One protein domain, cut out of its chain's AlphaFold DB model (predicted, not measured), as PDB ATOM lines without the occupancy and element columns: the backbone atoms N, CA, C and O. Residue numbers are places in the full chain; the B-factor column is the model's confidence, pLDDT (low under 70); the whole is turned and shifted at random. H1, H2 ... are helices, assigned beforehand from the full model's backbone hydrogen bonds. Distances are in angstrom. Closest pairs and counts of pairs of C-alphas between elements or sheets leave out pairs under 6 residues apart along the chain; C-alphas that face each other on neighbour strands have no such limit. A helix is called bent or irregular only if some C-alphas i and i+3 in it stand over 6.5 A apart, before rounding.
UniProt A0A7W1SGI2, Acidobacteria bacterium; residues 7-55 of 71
ATOM      1  N   TYR A   7       5.170   5.151  12.968       90.12
ATOM      2  CA  TYR A   7       5.197   5.910  11.714       90.12
ATOM      3  C   TYR A   7       4.976   7.413  11.930       90.12
ATOM      4  O   TYR A   7       5.773   8.239  11.493       90.12
ATOM      5  N   TYR A   8       3.922   7.784  12.661       91.19
ATOM      6  CA  TYR A   8       3.602   9.194  12.903       91.19
ATOM      7  C   TYR A   8       4.555   9.874  13.894       91.19
ATOM      8  O   TYR A   8       4.705  11.093  13.845       91.19
ATOM      9  N   GLN A   9       5.225   9.107  14.758       90.94
ATOM     10  CA  GLN A   9       6.219   9.634  15.697       90.94
ATOM     11  C   GLN A   9       7.533   9.971  14.978       90.94
ATOM     12  O   GLN A   9       8.199  10.949  15.321       90.94
ATOM     13  N   THR A  10       7.909   9.184  13.965       93.56
ATOM     14  CA  THR A  10       9.205   9.310  13.280       93.56
ATOM     15  C   THR A  10       9.136  10.071  11.958       93.56
ATOM     16  O   THR A  10      10.146  10.630  11.531       93.56
ATOM     17  N   TYR A  11       7.959  10.185  11.335       92.88
ATOM     18  CA  TYR A  11       7.795  10.811  10.019       92.88
ATOM     19  C   TYR A  11       8.384  12.228   9.928       92.88
ATOM     20  O   TYR A  11       9.245  12.487   9.089       92.88
ATOM     21  N   ALA A  12       7.995  13.142  10.826       92.62
ATOM     22  CA  ALA A  12       8.488  14.525  10.801       92.62
ATOM     23  C   ALA A  12      10.012  14.611  11.020       92.62
ATOM     24  O   ALA A  12      10.691  15.444  10.408       92.62
ATOM     25  N   LYS A  13      10.562  13.711  11.848       94.12
ATOM     26  CA  LYS A  13      12.005  13.595  12.090       94.12
ATOM     27  C   LYS A  13      12.737  13.144  10.827       94.12
ATOM     28  O   LYS A  13      13.764  13.728  10.496       94.12
ATOM     29  N   HIS A  14      12.208  12.154  10.110       93.69
ATOM     30  CA  HIS A  14      12.795  11.684   8.855       93.69
ATOM     31  C   HIS A  14      12.794  12.770   7.780       93.69
ATOM     32  O   HIS A  14      13.819  12.966   7.137       93.69
ATOM     33  N   ILE A  15      11.698  13.525   7.634       93.44
ATOM     34  CA  ILE A  15      11.640  14.652   6.690       93.44
ATOM     35  C   ILE A  15      12.679  15.722   7.047       93.44
ATOM     36  O   ILE A  15      13.413  16.180   6.177       93.44
ATOM     37  N   SER A  16      12.790  16.079   8.329       93.62
ATOM     38  CA  SER A  16      13.742  17.102   8.792       93.62
ATOM     39  C   SER A  16      15.208  16.678   8.646       93.62
ATOM     40  O   SER A  16      16.090  17.527   8.585       93.62
ATOM     41  N   ALA A  17      15.474  15.370   8.600       95.69
ATOM     42  CA  ALA A  17      16.812  14.818   8.424       95.69
ATOM     43  C   ALA A  17      17.266  14.774   6.953       95.69
ATOM     44  O   ALA A  17      18.434  14.478   6.699       95.69
ATOM     45  N   VAL A  18      16.380  15.048   5.985       96.19
ATOM     46  CA  VAL A  18      16.740  15.047   4.562       96.19
ATOM     47  C   VAL A  18      17.714  16.189   4.277       96.19
ATOM     48  O   VAL A  18      17.356  17.366   4.289       96.19
ATOM     49  N   GLY A  19      18.967  15.821   4.016       96.94
ATOM     50  CA  GLY A  19      20.046  16.748   3.706       96.94
ATOM     51  C   GLY A  19      20.220  17.008   2.211       96.94
ATOM     52  O   GLY A  19      19.645  16.342   1.348       96.94
ATOM     53  N   ARG A  20      21.089  17.974   1.902       97.56
ATOM     54  CA  ARG A  20      21.459  18.346   0.528       97.56
ATOM     55  C   ARG A  20      21.956  17.153  -0.295       97.56
ATOM     56  O   ARG A  20      21.584  17.030  -1.460       97.56
ATOM     57  N   ASP A  21      22.788  16.302   0.298       97.69
ATOM     58  CA  ASP A  21      23.425  15.192  -0.416       97.69
ATOM     59  C   ASP A  21      22.414  14.094  -0.767       97.69
ATOM     60  O   ASP A  21      22.396  13.624  -1.907       97.69
ATOM     61  N   GLU A  22      21.496  13.763   0.149       96.56
ATOM     62  CA  GLU A  22      20.347  12.894  -0.126       96.56
ATOM     63  C   GLU A  22      19.492  13.417  -1.285       96.56
ATOM     64  O   GLU A  22      19.175  12.655  -2.203       96.56
ATOM     65  N   VAL A  23      19.152  14.713  -1.281       97.06
ATOM     66  CA  VAL A  23      18.364  15.331  -2.362       97.06
ATOM     67  C   VAL A  23      19.107  15.232  -3.691       97.06
ATOM     68  O   VAL A  23      18.521  14.813  -4.690       97.06
ATOM     69  N   LEU A  24      20.404  15.556  -3.715       97.38
ATOM     70  CA  LEU A  24      21.209  15.478  -4.932       97.38
ATOM     71  C   LEU A  24      21.320  14.039  -5.457       97.38
ATOM     72  O   LEU A  24      21.247  13.821  -6.668       97.38
ATOM     73  N   ARG A  25      21.480  13.053  -4.567       97.25
ATOM     74  CA  ARG A  25      21.538  11.632  -4.934       97.25
ATOM     75  C   ARG A  25      20.237  11.177  -5.593       97.25
ATOM     76  O   ARG A  25      20.283  10.539  -6.642       97.25
ATOM     77  N   VAL A  26      19.092  11.508  -4.998       97.06
ATOM     78  CA  VAL A  26      17.767  11.146  -5.530       97.06
ATOM     79  C   VAL A  26      17.487  11.887  -6.839       97.06
ATOM     80  O   VAL A  26      17.025  11.268  -7.794       97.06
ATOM     81  N   ALA A  27      17.840  13.173  -6.934       96.38
ATOM     82  CA  ALA A  27      17.722  13.939  -8.173       96.38
ATOM     83  C   ALA A  27      18.491  13.269  -9.322       96.38
ATOM     84  O   ALA A  27      17.912  13.020 -10.370       96.38
ATOM     85  N   LYS A  28      19.753  12.875  -9.105       95.00
ATOM     86  CA  LYS A  28      20.549  12.147 -10.112       95.00
ATOM     87  C   LYS A  28      19.965  10.786 -10.500       95.00
ATOM     88  O   LYS A  28      20.234  10.307 -11.593       95.00
ATOM     89  N   GLN A  29      19.222  10.145  -9.601       96.06
ATOM     90  CA  GLN A  29      18.623   8.837  -9.852       96.06
ATOM     91  C   GLN A  29      17.344   8.929 -10.698       96.06
ATOM     92  O   GLN A  29      17.088   8.030 -11.496       96.06
ATOM     93  N   TYR A  30      16.532   9.970 -10.501       96.19
ATOM     94  CA  TYR A  30      15.184  10.043 -11.078       96.19
ATOM     95  C   TYR A  30      14.979  11.175 -12.089       96.19
ATOM     96  O   TYR A  30      14.053  11.092 -12.894       96.19
ATOM     97  N   ILE A  31      15.805  12.222 -12.066       95.06
ATOM     98  CA  ILE A  31      15.745  13.314 -13.042       95.06
ATOM     99  C   ILE A  31      16.669  12.959 -14.202       95.06
ATOM    100  O   ILE A  31      17.872  13.210 -14.170       95.06
ATOM    101  N   ASP A  32      16.073  12.359 -15.222       93.25
ATOM    102  CA  ASP A  32      16.724  12.061 -16.488       93.25
ATOM    103  C   ASP A  32      16.389  13.159 -17.501       93.25
ATOM    104  O   ASP A  32      15.278  13.207 -18.033       93.25
ATOM    105  N   LEU A  33      17.347  14.062 -17.736       88.88
ATOM    106  CA  LEU A  33      17.161  15.218 -18.616       88.88
ATOM    107  C   LEU A  33      16.880  14.811 -20.072       88.88
ATOM    108  O   LEU A  33      16.173  15.540 -20.764       88.88
ATOM    109  N   ASP A  34      17.342  13.634 -20.510       89.69
ATOM    110  CA  ASP A  34      17.109  13.128 -21.869       89.69
ATOM    111  C   ASP A  34      15.680  12.584 -22.051       89.69
ATOM    112  O   ASP A  34      15.223  12.357 -23.174       89.69
ATOM    113  N   ARG A  35      14.946  12.381 -20.946       91.12
ATOM    114  CA  ARG A  35      13.544  11.930 -20.923       91.12
ATOM    115  C   ARG A  35      12.606  12.940 -20.256       91.12
ATOM    116  O   ARG A  35      11.543  12.567 -19.760       91.12
ATOM    117  N   MET A  36      12.975  14.220 -20.260       92.25
ATOM    118  CA  MET A  36      12.116  15.312 -19.802       92.25
ATOM    119  C   MET A  36      11.338  15.954 -20.952       92.25
ATOM    120  O   MET A  36      11.817  16.064 -22.076       92.25
ATOM    121  N   ALA A  37      10.133  16.430 -20.640       92.44
ATOM    122  CA  ALA A  37       9.308  17.214 -21.548       92.44
ATOM    123  C   ALA A  37       9.029  18.594 -20.945       92.44
ATOM    124  O   ALA A  37       8.748  18.716 -19.750       92.44
ATOM    125  N   ILE A  38       9.071  19.626 -21.786       93.31
ATOM    126  CA  ILE A  38       8.660  20.987 -21.442       93.31
ATOM    127  C   ILE A  38       7.368  21.262 -22.210       93.31
ATOM    128  O   ILE A  38       7.360  21.240 -23.438       93.31
ATOM    129  N   VAL A  39       6.272  21.507 -21.490       94.31
ATOM    130  CA  VAL A  39       4.969  21.820 -22.090       94.31
ATOM    131  C   VAL A  39       4.697  23.305 -21.917       94.31
ATOM    132  O   VAL A  39       4.720  23.820 -20.801       94.31
ATOM    133  N   ILE A  40       4.443  23.992 -23.029       94.50
ATOM    134  CA  ILE A  40       4.228  25.437 -23.065       94.50
ATOM    135  C   ILE A  40       2.895  25.702 -23.753       94.50
ATOM    136  O   ILE A  40       2.644  25.190 -24.842       94.50
ATOM    137  N   VAL A  41       2.044  26.503 -23.112       94.31
ATOM    138  CA  VAL A  41       0.718  26.874 -23.620       94.31
ATOM    139  C   VAL A  41       0.633  28.394 -23.692       94.31
ATOM    140  O   VAL A  41       0.830  29.074 -22.686       94.31
ATOM    141  N   GLY A  42       0.346  28.931 -24.877       93.44
ATOM    142  CA  GLY A  42       0.239  30.370 -25.107       93.44
ATOM    143  C   GLY A  42       0.050  30.718 -26.581       93.44
ATOM    144  O   GLY A  42      -0.041  29.834 -27.433       93.44
ATOM    145  N   ASP A  43      -0.002  32.017 -26.880       95.62
ATOM    146  CA  ASP A  43      -0.011  32.513 -28.257       95.62
ATOM    147  C   ASP A  43       1.342  32.230 -28.918       95.62
ATOM    148  O   ASP A  43       2.364  32.821 -28.560       95.62
ATOM    149  N   ARG A  44       1.331  31.326 -29.903       92.81
ATOM    150  CA  ARG A  44       2.517  30.901 -30.654       92.81
ATOM    151  C   ARG A  44       3.294  32.090 -31.222       92.81
ATOM    152  O   ARG A  44       4.521  32.083 -31.152       92.81
ATOM    153  N   SER A  45       2.598  33.107 -31.732       95.00
ATOM    154  CA  SER A  45       3.236  34.268 -32.365       95.00
ATOM    155  C   SER A  45       4.082  35.092 -31.389       95.00
ATOM    156  O   SER A  45       5.069  35.701 -31.794       95.00
ATOM    157  N   ALA A  46       3.736  35.067 -30.100       97.19
ATOM    158  CA  ALA A  46       4.440  35.801 -29.057       97.19
ATOM    159  C   ALA A  46       5.608  35.012 -28.441       97.19
ATOM    160  O   ALA A  46       6.553  35.619 -27.934       97.19
ATOM    161  N   ILE A  47       5.549  33.675 -28.448       95.56
ATOM    162  CA  ILE A  47       6.468  32.833 -27.662       95.56
ATOM    163  C   ILE A  47       7.488  32.059 -28.502       95.56
ATOM    164  O   ILE A  47       8.541  31.704 -27.981       95.56
ATOM    165  N   GLU A  48       7.213  31.780 -29.778       94.94
ATOM    166  CA  GLU A  48       8.019  30.835 -30.562       94.94
ATOM    167  C   GLU A  48       9.479  31.279 -30.743       94.94
ATOM    168  O   GLU A  48      10.393  30.499 -30.481       94.94
ATOM    169  N   GLU A  49       9.712  32.523 -31.164       96.44
ATOM    170  CA  GLU A  49      11.070  33.019 -31.423       96.44
ATOM    171  C   GLU A  49      11.928  33.104 -30.149       96.44
ATOM    172  O   GLU A  49      13.045  32.576 -30.156       96.44
ATOM    173  N   PRO A  50      11.430  33.649 -29.017       96.06
ATOM    174  CA  PRO A  50      12.146  33.567 -27.747       96.06
ATOM    175  C   PRO A  50      12.491  32.133 -27.331       96.06
ATOM    176  O   PRO A  50      13.585  31.899 -26.823       96.06
ATOM    177  N   LEU A  51      11.596  31.163 -27.565       95.75
ATOM    178  CA  LEU A  51      11.841  29.759 -27.222       95.75
ATOM    179  C   LEU A  51      12.929  29.134 -28.094       95.75
ATOM    180  O   LEU A  51      13.834  28.493 -27.556       95.75
ATOM    181  N   LYS A  52      12.897  29.370 -29.411       95.38
ATOM    182  CA  LYS A  52      13.969  28.936 -30.322       95.38
ATOM    183  C   LYS A  52      15.320  29.506 -29.899       95.38
ATOM    184  O   LYS A  52      16.306  28.773 -29.876       95.38
ATOM    185  N   ALA A  53      15.353  30.782 -29.510       97.31
ATOM    186  CA  ALA A  53      16.573  31.460 -29.081       97.31
ATOM    187  C   ALA A  53      17.208  30.842 -27.822       97.31
ATOM    188  O   ALA A  53      18.410  31.002 -27.615       97.31
ATOM    189  N   THR A  54      16.445  30.114 -26.996       95.75
ATOM    190  CA  THR A  54      17.007  29.429 -25.819       95.75
ATOM    191  C   THR A  54      17.913  28.253 -26.179       95.75
ATOM    192  O   THR A  54      18.813  27.930 -25.406       95.75
ATOM    193  N   GLY A  55      17.664  27.578 -27.309       94.38
ATOM    194  CA  GLY A  55      18.388  26.364 -27.699       94.38
ATOM    195  C   GLY A  55      18.300  25.203 -26.695       94.38
ATOM    196  O   GLY A  55      19.108  24.283 -26.779       94.38
TER     197      GLY A  55
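What this domain is: This is residues 7 to 55 of the 71 residues of a protein of Acidobacteria bacterium (UniProt A0A7W1SGI2). Three short helices are strung out along an open, extended chain, none of them touching another, in a wide curve with no packed core. H1 and H2 follow each other through a tight link in one half, and a long stretch with no named element, residues 31 to 43, reaches across to H3 at the far end. The printed part has 49 residues with three named helices, H1, H2 and H3 in that order, and no named strand; the class is all helix. The whole is extended, with a radius of gyration of the C-alphas of 18.9 A, and its C-alphas span 54 by 21 by 16 A, the outline of a rod.

Where its parts are: H1 is residues 7 to 16, from C-alpha 7 at (5.197, 5.910, 11.714), and measures 14.4 A from first to last C-alpha. It is irregular: C-alphas 9 and 12 are 7.3 A apart, against about 5 A in a regular helix. H2 is residues 20 to 30, beginning at C-alpha 20 at (21.459, 18.346, 0.528), and is 15.6 A long. H3 is residues 44 to 54, 15.3 A from first to last C-alpha, and ends at C-alpha 54 at (17.007, 29.429, -25.819). It is irregular too, with C-alphas 46 and 49 at 7.6 A.

How they stand to each other: H1 and H2 are apart, with no C-alpha of the one within 8 A of the other, although a tight link of 3 residues joins them. H2 and H3 are apart by the same 8 A, and so are H1 and H3. The N-to-C direction of H2 has its largest component, -0.82, along z, while that of H3 has its largest, 0.95, along x. Every O i to N i+4 pair is within hydrogen-bond range in H2; in H1 it is 4 of 6 pairs and in H3 5 of 7.

The domain as a whole: The two C-alphas farthest apart are those of Gln 9 and Ser 45, at 54.1 A, and the first and last printed C-alphas, of Tyr 7 and Gly 55, are 46.3 A apart. Residues 7 to 39, of which 7 to 16 belong to H1 and 20 to 30 to H2, stand free, with no C-alpha 8 or more residues away along the chain within 10 A. Residues 41 to 47, of which 44 to 47 belong to H3, stand free as well. The link from H2 to H3 is long, with 13 residues. The printed part has no cut. The mean pLDDT of the printed part is 94.6, and no printed residue is under 70.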